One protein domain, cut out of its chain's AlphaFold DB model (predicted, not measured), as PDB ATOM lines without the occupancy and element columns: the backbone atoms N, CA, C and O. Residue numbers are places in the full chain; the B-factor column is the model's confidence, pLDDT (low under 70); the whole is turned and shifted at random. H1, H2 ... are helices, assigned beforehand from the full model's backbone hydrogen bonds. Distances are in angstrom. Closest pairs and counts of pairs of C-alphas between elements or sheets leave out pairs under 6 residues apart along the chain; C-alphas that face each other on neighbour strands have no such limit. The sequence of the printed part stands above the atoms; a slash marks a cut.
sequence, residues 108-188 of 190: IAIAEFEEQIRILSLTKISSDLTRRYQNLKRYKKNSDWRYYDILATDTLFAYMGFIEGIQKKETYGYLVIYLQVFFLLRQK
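What this domain is: This is residues 108 to 188 of the 190 residues of the protein "Putative peptidoglycan binding domain protein" of Photobacterium leiognathi lrivu.4.1 (UniProt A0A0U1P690). Three helices, H1, H2 and H3, fold back and forth as two successive helical hairpins, with H2 beside H3 and H1 slanting across H3; a loop then leads to a fourth, detached helix, H4, set off on the side of H1 away from H2. H3 is the longest helix, and residues 165 to 172 stick out beyond the rest before the backbone folds back into H4. The printed part has 81 residues with four named helices, in the order H1, H2, H3, H4, and no named strand; the class is all helix. The whole is compact, with a radius of gyration of the C-alphas of 13.2 A, and flat, spanning 41 by 33 by 16 A.

Where its parts are: H1 runs from residue 108, with its C-alpha at (-24.143, 50.919, 54.146), to residue 123, over 23.5 A. H2 holds residues 127 to 141 and is 21.3 A long. H3 holds residues 145 to 167, from C-alpha 145 at (-34.815, 39.925, 55.309), and is 32.1 A long. H4 holds residues 176 to 186, is 15.5 A long, and ends with C-alpha 186 at (-15.291, 42.595, 45.977).

How they stand to each other: H1 and H2 touch and form a helical hairpin; their closest C-alphas, those of Ser 121 and Thr 130, are 4.4 A apart. They run opposite ways at a steep tilt of 38 degrees, only just past shallow. H2 and H3 touch and form a second helical hairpin, with the closest C-alphas, those of Tyr 139 and Tyr 148, 5.3 A apart. They run opposite ways at a shallow tilt of 26 degrees. H1 and H3 are close but not clearly touching; their closest C-alphas, those of Ile 117 and Tyr 159, are 7.7 A apart, and they run the same way at a steep tilt of 54 degrees. H1 and H4 are also close but not clearly touching, with the closest C-alphas, those of Ala 109 and Leu 184, 7.1 A apart, opposite ways at a shallow tilt of 32 degrees. H3 and H4 are near each other, and H2 and H4 are apart. In H2, H3 and H4 every O i to N i+4 pair is within hydrogen-bond range; in H1 11 of 12 are.

The domain as a whole: The two C-alphas farthest apart, those of Asn 142 and Thr 171, are 41.2 A apart. The printed part has no cut. The links H1 to H2 and H2 to H3 are tight, and the link H3 to H4, with 8 residues, is short. Residues 165 to 172, of which 165 to 167 belong to H3, stand free. The mean pLDDT of the printed part is 81.5; residues 167 to 188 are under 70, and H4 has a mean of 51.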
ATOM      1  N   ILE A 108     -24.588  49.816  55.002       91.88
ATOM      2  CA  ILE A 108     -24.143  50.919  54.146       91.88
ATOM      3  C   ILE A 108     -24.480  50.585  52.694       91.88
ATOM      4  O   ILE A 108     -25.183  51.358  52.048       91.88
ATOM      5  N   ALA A 109     -24.093  49.399  52.216       88.06
ATOM      6  CA  ALA A 109     -24.404  48.952  50.856       88.06
ATOM      7  C   ALA A 109     -25.920  48.899  50.595       88.06
ATOM      8  O   ALA A 109     -26.398  49.337  49.550       88.06
ATOM      9  N   ILE A 110     -26.693  48.427  51.578       94.19
ATOM     10  CA  ILE A 110     -28.160  48.454  51.562       94.19
ATOM     11  C   ILE A 110     -28.692  49.884  51.405       94.19
ATOM     12  O   ILE A 110     -29.576  50.128  50.584       94.19
ATOM     13  N   ALA A 111     -28.193  50.830  52.206       93.06
ATOM     14  CA  ALA A 111     -28.660  52.213  52.175       93.06
ATOM     15  C   ALA A 111     -28.313  52.905  50.850       93.06
ATOM     16  O   ALA A 111     -29.170  53.569  50.271       93.06
ATOM     17  N   GLU A 112     -27.092  52.710  50.348       92.50
ATOM     18  CA  GLU A 112     -26.648  53.262  49.067       92.50
ATOM     19  C   GLU A 112     -27.453  52.697  47.897       92.50
ATOM     20  O   GLU A 112     -27.905  53.453  47.034       92.50
ATOM     21  N   PHE A 113     -27.689  51.385  47.879       94.62
ATOM     22  CA  PHE A 113     -28.502  50.760  46.843       94.62
ATOM     23  C   PHE A 113     -29.955  51.248  46.891       94.62
ATOM     24  O   PHE A 113     -30.501  51.655  45.864       94.62
ATOM     25  N   GLU A 114     -30.577  51.293  48.076       95.38
ATOM     26  CA  GLU A 114     -31.925  51.852  48.240       95.38
ATOM     27  C   GLU A 114     -32.014  53.293  47.733       95.38
ATOM     28  O   GLU A 114     -33.017  53.657  47.119       95.38
ATOM     29  N   GLU A 115     -30.986  54.106  47.968       92.62
ATOM     30  CA  GLU A 115     -30.952  55.496  47.526       92.62
ATOM     31  C   GLU A 115     -30.864  55.617  46.000       92.62
ATOM     32  O   GLU A 115     -31.609  56.397  45.400       92.62
ATOM     33  N   GLN A 116     -30.035  54.798  45.348       90.69
ATOM     34  CA  GLN A 116     -29.948  54.763  43.885       90.69
ATOM     35  C   GLN A 116     -31.301  54.409  43.252       90.69
ATOM     36  O   GLN A 116     -31.772  55.100  42.343       90.69
ATOM     37  N   ILE A 117     -31.981  53.385  43.775       94.31
ATOM     38  CA  ILE A 117     -33.306  53.001  43.272       94.31
ATOM     39  C   ILE A 117     -34.357  54.070  43.619       94.31
ATOM     40  O   ILE A 117     -35.239  54.348  42.799       94.31
ATOM     41  N   ARG A 118     -34.258  54.734  44.780       94.69
ATOM     42  CA  ARG A 118     -35.152  55.843  45.158       94.69
ATOM     43  C   ARG A 118     -35.093  56.968  44.134       94.69
ATOM     44  O   ARG A 118     -36.148  57.407  43.677       94.69
ATOM     45  N   ILE A 119     -33.896  57.417  43.760       89.25
ATOM     46  CA  ILE A 119     -33.711  58.491  42.777       89.25
ATOM     47  C   ILE A 119     -34.410  58.126  41.465       89.25
ATOM     48  O   ILE A 119     -35.217  58.909  40.965       89.25
ATOM     49  N   LEU A 120     -34.197  56.906  40.959       87.12
ATOM     50  CA  LEU A 120     -34.873  56.437  39.749       87.12
ATOM     51  C   LEU A 120     -36.395  56.376  39.909       87.12
ATOM     52  O   LEU A 120     -37.120  56.784  39.003       87.12
ATOM     53  N   SER A 121     -36.899  55.943  41.066       89.50
ATOM     54  CA  SER A 121     -38.342  55.875  41.320       89.50
ATOM     55  C   SER A 121     -39.031  57.247  41.259       89.50
ATOM     56  O   SER A 121     -40.173  57.352  40.806       89.50
ATOM     57  N   LEU A 122     -38.323  58.315  41.649       87.88
ATOM     58  CA  LEU A 122     -38.838  59.685  41.611       87.88
ATOM     59  C   LEU A 122     -38.990  60.225  40.188       87.88
ATOM     60  O   LEU A 122     -39.887  61.026  39.937       87.88
ATOM     61  N   THR A 123     -38.160  59.759  39.253       86.00
ATOM     62  CA  THR A 123     -38.250  60.158  37.838       86.00
ATOM     63  C   THR A 123     -39.501  59.618  37.143       86.00
ATOM     64  O   THR A 123     -39.886  60.131  36.097       86.00
ATOM     65  N   LYS A 124     -40.133  58.576  37.706       81.19
ATOM     66  CA  LYS A 124     -41.270  57.839  37.122       81.19
ATOM     67  C   LYS A 124     -41.004  57.232  35.735       81.19
ATOM     68  O   LYS A 124     -41.947  56.797  35.083       81.19
ATOM     69  N   ILE A 125     -39.742  57.141  35.307       80.81
ATOM     70  CA  ILE A 125     -39.361  56.561  34.008       80.81
ATOM     71  C   ILE A 125     -39.640  55.051  33.967       80.81
ATOM     72  O   ILE A 125     -40.008  54.517  32.925       80.81
ATOM     73  N   SER A 126     -39.498  54.361  35.102       86.50
ATOM     74  CA  SER A 126     -39.769  52.928  35.219       86.50
ATOM     75  C   SER A 126     -40.731  52.652  36.369       86.50
ATOM     76  O   SER A 126     -40.369  52.746  37.544       86.50
ATOM     77  N   SER A 127     -41.967  52.280  36.031       91.00
ATOM     78  CA  SER A 127     -42.970  51.846  37.011       91.00
ATOM     79  C   SER A 127     -42.545  50.571  37.747       91.00
ATOM     80  O   SER A 127     -42.871  50.406  38.924       91.00
ATOM     81  N   ASP A 128     -41.771  49.703  37.088       91.81
ATOM     82  CA  ASP A 128     -41.226  48.486  37.685       91.81
ATOM     83  C   ASP A 128     -40.210  48.796  38.795       91.81
ATOM     84  O   ASP A 128     -40.359  48.307  39.917       91.81
ATOM     85  N   LEU A 129     -39.237  49.681  38.539       91.19
ATOM     86  CA  LEU A 129     -38.256  50.090  39.556       91.19
ATOM     87  C   LEU A 129     -38.924  50.806  40.733       91.19
ATOM     88  O   LEU A 129     -38.569  50.559  41.887       91.19
ATOM     89  N   THR A 130     -39.947  51.624  40.473       94.00
ATOM     90  CA  THR A 130     -40.748  52.233  41.541       94.00
ATOM     91  C   THR A 130     -41.437  51.177  42.400       94.00
ATOM     92  O   THR A 130     -41.359  51.239  43.626       94.00
ATOM     93  N   ARG A 131     -42.079  50.174  41.791       95.12
ATOM     94  CA  ARG A 131     -42.717  49.070  42.526       95.12
ATOM     95  C   ARG A 131     -41.704  48.293  43.371       95.12
ATOM     96  O   ARG A 131     -41.973  48.007  44.538       95.12
ATOM     97  N   ARG A 132     -40.542  47.971  42.802       95.94
ATOM     98  CA  ARG A 132     -39.451  47.263  43.489       95.94
ATOM     99  C   ARG A 132     -38.956  48.035  44.701       95.94
ATOM    100  O   ARG A 132     -38.886  47.460  45.782       95.94
ATOM    101  N   TYR A 133     -38.723  49.338  44.552       96.50
ATOM    102  CA  TYR A 133     -38.335  50.212  45.658       96.50
ATOM    103  C   TYR A 133     -39.325  50.144  46.825       96.50
ATOM    104  O   TYR A 133     -38.930  49.916  47.967       96.50
ATOM    105  N   GLN A 134     -40.626  50.274  46.545       95.94
ATOM    106  CA  GLN A 134     -41.654  50.219  47.589       95.94
ATOM    107  C   GLN A 134     -41.686  48.857  48.294       95.94
ATOM    108  O   GLN A 134     -41.801  48.791  49.520       95.94
ATOM    109  N   ASN A 135     -41.533  47.764  47.543       96.56
ATOM    110  CA  ASN A 135     -41.459  46.422  48.112       96.56
ATOM    111  C   ASN A 135     -40.201  46.229  48.983       96.56
ATOM    112  O   ASN A 135     -40.312  45.663  50.068       96.56
ATOM    113  N   LEU A 136     -39.038  46.752  48.575       96.88
ATOM    114  CA  LEU A 136     -37.811  46.730  49.385       96.88
ATOM    115  C   LEU A 136     -38.004  47.468  50.713       96.88
ATOM    116  O   LEU A 136     -37.711  46.918  51.776       96.88
ATOM    117  N   LYS A 137     -38.584  48.676  50.681       97.12
ATOM    118  CA  LYS A 137     -38.914  49.425  51.905       97.12
ATOM    119  C   LYS A 137     -39.870  48.646  52.805       97.12
ATOM    120  O   LYS A 137     -39.676  48.647  54.020       97.12
ATOM    121  N   ARG A 138     -40.874  47.973  52.228       96.81
ATOM    122  CA  ARG A 138     -41.829  47.143  52.976       96.81
ATOM    123  C   ARG A 138     -41.135  45.972  53.670       96.81
ATOM    124  O   ARG A 138     -41.295  45.834  54.877       96.81
ATOM    125  N   TYR A 139     -40.351  45.171  52.948       96.50
ATOM    126  CA  TYR A 139     -39.677  44.009  53.539       96.50
ATOM    127  C   TYR A 139     -38.665  44.410  54.606       96.50
ATOM    128  O   TYR A 139     -38.639  43.809  55.675       96.50
ATOM    129  N   LYS A 140     -37.911  45.492  54.385       96.38
ATOM    130  CA  LYS A 140     -37.006  46.036  55.402       96.38
ATOM    131  C   LYS A 140     -37.751  46.500  56.652       96.38
ATOM    132  O   LYS A 140     -37.333  46.187  57.759       96.38
ATOM    133  N   LYS A 141     -38.872  47.215  56.493       97.31
ATOM    134  CA  LYS A 141     -39.698  47.682  57.620       97.31
ATOM    135  C   LYS A 141     -40.264  46.518  58.441       97.31
ATOM    136  O   LYS A 141     -40.351  46.627  59.658       97.31
ATOM    137  N   ASN A 142     -40.632  45.428  57.778       97.00
ATOM    138  CA  ASN A 142     -41.194  44.240  58.415       97.00
ATOM    139  C   ASN A 142     -40.128  43.257  58.933       97.00
ATOM    140  O   ASN A 142     -40.485  42.248  59.528       97.00
ATOM    141  N   SER A 143     -38.834  43.538  58.735       95.94
ATOM    142  CA  SER A 143     -37.729  42.601  59.003       95.94
ATOM    143  C   SER A 143     -37.803  41.288  58.204       95.94
ATOM    144  O   SER A 143     -37.226  40.276  58.602       95.94
ATOM    145  N   ASP A 144     -38.459  41.302  57.041       95.81
ATOM    146  CA  ASP A 144     -38.563  40.166  56.118       95.81
ATOM    147  C   ASP A 144     -37.280  40.028  55.276       95.81
ATOM    148  O   ASP A 144     -37.292  40.114  54.044       95.81
ATOM    149  N   TRP A 145     -36.136  39.836  55.938       95.00
ATOM    150  CA  TRP A 145     -34.815  39.925  55.309       95.00
ATOM    151  C   TRP A 145     -34.602  38.931  54.170       95.00
ATOM    152  O   TRP A 145     -33.911  39.251  53.213       95.00
ATOM    153  N   ARG A 146     -35.227  37.751  54.211       94.56
ATOM    154  CA  ARG A 146     -35.130  36.772  53.116       94.56
ATOM    155  C   ARG A 146     -35.821  37.255  51.838       94.56
ATOM    156  O   ARG A 146     -35.288  37.078  50.747       94.56
ATOM    157  N   TYR A 147     -36.991  37.881  51.968       96.06
ATOM    158  CA  TYR A 147     -37.702  38.471  50.832       96.06
ATOM    159  C   TYR A 147     -37.022  39.748  50.348       96.06
ATOM    160  O   TYR A 147     -36.967  39.989  49.143       96.06
ATOM    161  N   TYR A 148     -36.474  40.536  51.278       97.12
ATOM    162  CA  TYR A 148     -35.639  41.684  50.951       97.12
ATOM    163  C   TYR A 148     -34.436  41.265  50.108       97.12
ATOM    164  O   TYR A 148     -34.238  41.816  49.035       97.12
ATOM    165  N   ASP A 149     -33.677  40.273  50.568       96.56
ATOM    166  CA  ASP A 149     -32.416  39.845  49.966       96.56
ATOM    167  C   ASP A 149     -32.607  39.375  48.517       96.56
ATOM    168  O   ASP A 149     -31.944  39.878  47.608       96.56
ATOM    169  N   ILE A 150     -33.599  38.510  48.269       96.44
ATOM    170  CA  ILE A 150     -33.912  38.049  46.909       96.44
ATOM    171  C   ILE A 150     -34.406  39.195  46.028       96.44
ATOM    172  O   ILE A 150     -33.957  39.335  44.889       96.44
ATOM    173  N   LEU A 151     -35.322  40.028  46.531       97.50
ATOM    174  CA  LEU A 151     -35.839  41.140  45.741       97.50
ATOM    175  C   LEU A 151     -34.746  42.169  45.436       97.50
ATOM    176  O   LEU A 151     -34.744  42.736  44.346       97.50
ATOM    177  N   ALA A 152     -33.839  42.434  46.372       97.50
ATOM    178  CA  ALA A 152     -32.758  43.395  46.205       97.50
ATOM    179  C   ALA A 152     -31.774  42.907  45.141       97.50
ATOM    180  O   ALA A 152     -31.417  43.674  44.250       97.50
ATOM    181  N   THR A 153     -31.442  41.617  45.146       97.38
ATOM    182  CA  THR A 153     -30.600  40.993  44.117       97.38
ATOM    183  C   THR A 153     -31.275  41.000  42.742       97.38
ATOM    184  O   THR A 153     -30.669  41.418  41.759       97.38
ATOM    185  N   ASP A 154     -32.562  40.649  42.655       97.19
ATOM    186  CA  ASP A 154     -33.323  40.730  41.397       97.19
ATOM    187  C   ASP A 154     -33.430  42.179  40.887       97.19
ATOM    188  O   ASP A 154     -33.320  42.453  39.692       97.19
ATOM    189  N   THR A 155     -33.595  43.134  41.805       96.69
ATOM    190  CA  THR A 155     -33.642  44.568  41.494       96.69
ATOM    191  C   THR A 155     -32.285  45.091  41.049       96.69
ATOM    192  O   THR A 155     -32.239  45.965  40.190       96.69
ATOM    193  N   LEU A 156     -31.183  44.550  41.571       96.06
ATOM    194  CA  LEU A 156     -29.840  44.892  41.120       96.06
ATOM    195  C   LEU A 156     -29.649  44.491  39.653       96.06
ATOM    196  O   LEU A 156     -29.169  45.302  38.863       96.06
ATOM    197  N   PHE A 157     -30.107  43.301  39.258       95.12
ATOM    198  CA  PHE A 157     -30.094  42.886  37.852       95.12
ATOM    199  C   PHE A 157     -30.977  43.778  36.971       95.12
ATOM    200  O   PHE A 157     -30.549  44.179  35.887       95.12
ATOM    201  N   ALA A 158     -32.176  44.137  37.444       93.31
ATOM    202  CA  ALA A 158     -33.060  45.062  36.734       93.31
ATOM    203  C   ALA A 158     -32.416  46.449  36.561       93.31
ATOM    204  O   ALA A 158     -32.483  47.040  35.485       93.31
ATOM    205  N   TYR A 159     -31.762  46.954  37.607       92.19
ATOM    206  CA  TYR A 159     -31.047  48.225  37.603       92.19
ATOM    207  C   TYR A 159     -29.875  48.213  36.621       92.19
ATOM    208  O   TYR A 159     -29.777  49.114  35.792       92.19
ATOM    209  N   MET A 160     -29.038  47.173  36.648       89.19
ATOM    210  CA  MET A 160     -27.940  47.010  35.688       89.19
ATOM    211  C   MET A 160     -28.464  47.013  34.248       89.19
ATOM    212  O   MET A 160     -27.994  47.801  33.431       89.19
ATOM    213  N   GLY A 161     -29.508  46.230  33.956       88.94
ATOM    214  CA  GLY A 161     -30.125  46.202  32.626       88.94
ATOM    215  C   GLY A 161     -30.745  47.540  32.205       88.94
ATOM    216  O   GLY A 161     -30.675  47.917  31.035       88.94
ATOM    217  N   PHE A 162     -31.322  48.294  33.145       87.12
ATOM    218  CA  PHE A 162     -31.858  49.632  32.891       87.12
ATOM    219  C   PHE A 162     -30.751  50.627  32.521       87.12
ATOM    220  O   PHE A 162     -30.879  51.336  31.522       87.12
ATOM    221  N   ILE A 163     -29.655  50.650  33.284       84.88
ATOM    222  CA  ILE A 163     -28.503  51.520  33.016       84.88
ATOM    223  C   ILE A 163     -27.849  51.151  31.679       84.88
ATOM    224  O   ILE A 163     -27.626  52.035  30.853       84.88
ATOM    225  N   GLU A 164     -27.631  49.862  31.407       82.50
ATOM    226  CA  GLU A 164     -27.141  49.381  30.106       82.50
ATOM    227  C   GLU A 164     -28.062  49.807  28.952       82.50
ATOM    228  O   GLU A 164     -27.599  50.195  27.878       82.50
ATOM    229  N   GLY A 165     -29.381  49.752  29.162       80.62
ATOM    230  CA  GLY A 165     -30.382  50.152  28.177       80.62
ATOM    231  C   GLY A 165     -30.380  51.651  27.872       80.62
ATOM    232  O   GLY A 165     -30.596  52.033  26.721       80.62
ATOM    233  N   ILE A 166     -30.110  52.499  28.870       78.31
ATOM    234  CA  ILE A 166     -29.911  53.943  28.669       78.31
ATOM    235  C   ILE A 166     -28.599  54.193  27.925       78.31
ATOM    236  O   ILE A 166     -28.582  54.944  26.959       78.31
ATOM    237  N   GLN A 167     -27.514  53.520  28.303       66.62
ATOM    238  CA  GLN A 167     -26.197  53.703  27.681       66.62
ATOM    239  C   GLN A 167     -26.143  53.238  26.222       66.62
ATOM    240  O   GLN A 167     -25.456  53.833  25.401       66.62
ATOM    241  N   LYS A 168     -26.905  52.205  25.848       61.09
ATOM    242  CA  LYS A 168     -27.065  51.842  24.430       61.09
ATOM    243  C   LYS A 168     -27.783  52.926  23.622       61.09
ATOM    244  O   LYS A 168     -27.626  52.968  22.407       61.09
ATOM    245  N   LYS A 169     -28.578  53.775  24.281       58.91
ATOM    246  CA  LYS A 169     -29.237  54.934  23.663       58.91
ATOM    247  C   LYS A 169     -28.366  56.194  23.706       58.91
ATOM    248  O   LYS A 169     -28.523  57.038  22.832       58.91
ATOM    249  N   GLU A 170     -27.444  56.298  24.665       52.88
ATOM    250  CA  GLU A 170     -26.541  57.437  24.849       52.88
ATOM    251  C   GLU A 170     -25.074  56.983  24.916       52.88
ATOM    252  O   GLU A 170     -24.588  56.472  25.926       52.88
ATOM    253  N   THR A 171     -24.354  57.176  23.810       50.56
ATOM    254  CA  THR A 171     -22.914  56.929  23.686       50.56
ATOM    255  C   THR A 171     -22.147  57.668  24.801       50.56
ATOM    256  O   THR A 171     -22.340  58.866  24.969       50.56
ATOM    257  N   TYR A 172     -21.244  56.966  25.508       48.31
ATOM    258  CA  TYR A 172     -20.297  57.447  26.547       48.31
ATOM    259  C   TYR A 172     -20.790  57.495  28.017       48.31
ATOM    260  O   TYR A 172     -20.998  58.559  28.587       48.31
ATOM    261  N   GLY A 173     -20.833  56.345  28.707       50.25
ATOM    262  CA  GLY A 173     -21.040  56.318  30.171       50.25
ATOM    263  C   GLY A 173     -20.556  55.056  30.894       50.25
ATOM    264  O   GLY A 173     -21.115  54.684  31.918       50.25
ATOM    265  N   TYR A 174     -19.560  54.350  30.355       50.22
ATOM    266  CA  TYR A 174     -19.355  52.925  30.653       50.22
ATOM    267  C   TYR A 174     -18.614  52.560  31.958       50.22
ATOM    268  O   TYR A 174     -18.733  51.425  32.403       50.22
ATOM    269  N   LEU A 175     -17.854  53.452  32.602       47.53
ATOM    270  CA  LEU A 175     -16.847  53.008  33.589       47.53
ATOM    271  C   LEU A 175     -17.170  53.278  35.068       47.53
ATOM    272  O   LEU A 175     -16.679  52.557  35.927       47.53
ATOM    273  N   VAL A 176     -18.008  54.262  35.402       50.03
ATOM    274  CA  VAL A 176     -18.103  54.735  36.799       50.03
ATOM    275  C   VAL A 176     -19.015  53.862  37.674       50.03
ATOM    276  O   VAL A 176     -18.697  53.610  38.832       50.03
ATOM    277  N   ILE A 177     -20.120  53.341  37.132       52.28
ATOM    278  CA  ILE A 177     -21.122  52.610  37.933       52.28
ATOM    279  C   ILE A 177     -20.725  51.139  38.134       52.28
ATOM    280  O   ILE A 177     -20.861  50.611  39.238       52.28
ATOM    281  N   TYR A 178     -20.164  50.492  37.103       50.84
ATOM    282  CA  TYR A 178     -19.669  49.113  37.205       50.84
ATOM    283  C   TYR A 178     -18.536  48.981  38.222       50.84
ATOM    284  O   TYR A 178     -18.530  48.030  39.000       50.84
ATOM    285  N   LEU A 179     -17.613  49.950  38.267       49.09
ATOM    286  CA  LEU A 179     -16.532  49.955  39.250       49.09
ATOM    287  C   LEU A 179     -17.063  50.116  40.679       49.09
ATOM    288  O   LEU A 179     -16.581  49.419  41.562       49.09
ATOM    289  N   GLN A 180     -18.089  50.941  40.913       50.66
ATOM    290  CA  GLN A 180     -18.617  51.168  42.263       50.66
ATOM    291  C   GLN A 180     -19.336  49.929  42.830       50.66
ATOM    292  O   GLN A 180     -19.081  49.527  43.963       50.66
ATOM    293  N   VAL A 181     -20.202  49.282  42.039       53.72
ATOM    294  CA  VAL A 181     -20.970  48.105  42.489       53.72
ATOM    295  C   VAL A 181     -20.082  46.863  42.592       53.72
ATOM    296  O   VAL A 181     -20.188  46.104  43.555       53.72
ATOM    297  N   PHE A 182     -19.155  46.669  41.649       54.38
ATOM    298  CA  PHE A 182     -18.199  45.564  41.719       54.38
ATOM    299  C   PHE A 182     -17.201  45.747  42.873       54.38
ATOM    300  O   PHE A 182     -16.832  44.770  43.518       54.38
ATOM    301  N   PHE A 183     -16.797  46.981  43.193       52.75
ATOM    302  CA  PHE A 183     -15.956  47.271  44.358       52.75
ATOM    303  C   PHE A 183     -16.676  46.975  45.682       52.75
ATOM    304  O   PHE A 183     -16.082  46.353  46.562       52.75
ATOM    305  N   LEU A 184     -17.965  47.319  45.793       51.78
ATOM    306  CA  LEU A 184     -18.791  46.977  46.959       51.78
ATOM    307  C   LEU A 184     -18.962  45.458  47.136       51.78
ATOM    308  O   LEU A 184     -18.952  44.969  48.262       51.78
ATOM    309  N   LEU A 185     -19.054  44.697  46.041       50.72
ATOM    310  CA  LEU A 185     -19.130  43.230  46.091       50.72
ATOM    311  C   LEU A 185     -17.760  42.560  46.329       50.72
ATOM    312  O   LEU A 185     -17.696  41.496  46.941       50.72
ATOM    313  N   ARG A 186     -16.649  43.172  45.889       45.81
ATOM    314  CA  ARG A 186     -15.291  42.595  45.977       45.81
ATOM    315  C   ARG A 186     -14.607  42.793  47.332       45.81
ATOM    316  O   ARG A 186     -13.732  41.999  47.667       45.81
ATOM    317  N   GLN A 187     -14.991  43.787  48.135       44.66
ATOM    318  CA  GLN A 187     -14.353  44.028  49.441       44.66
ATOM    319  C   GLN A 187     -14.545  42.908  50.489       44.66
ATOM    320  O   GLN A 187     -13.984  43.014  51.572       44.66
ATOM    321  N   LYS A 188     -15.278  41.824  50.193       50.09
ATOM    322  CA  LYS A 188     -15.489  40.699  51.127       50.09
ATOM    323  C   LYS A 188     -14.802  39.377  50.761       50.09
ATOM    324  O   LYS A 188     -15.067  38.371  51.407       50.09
TER     325      LYS A 188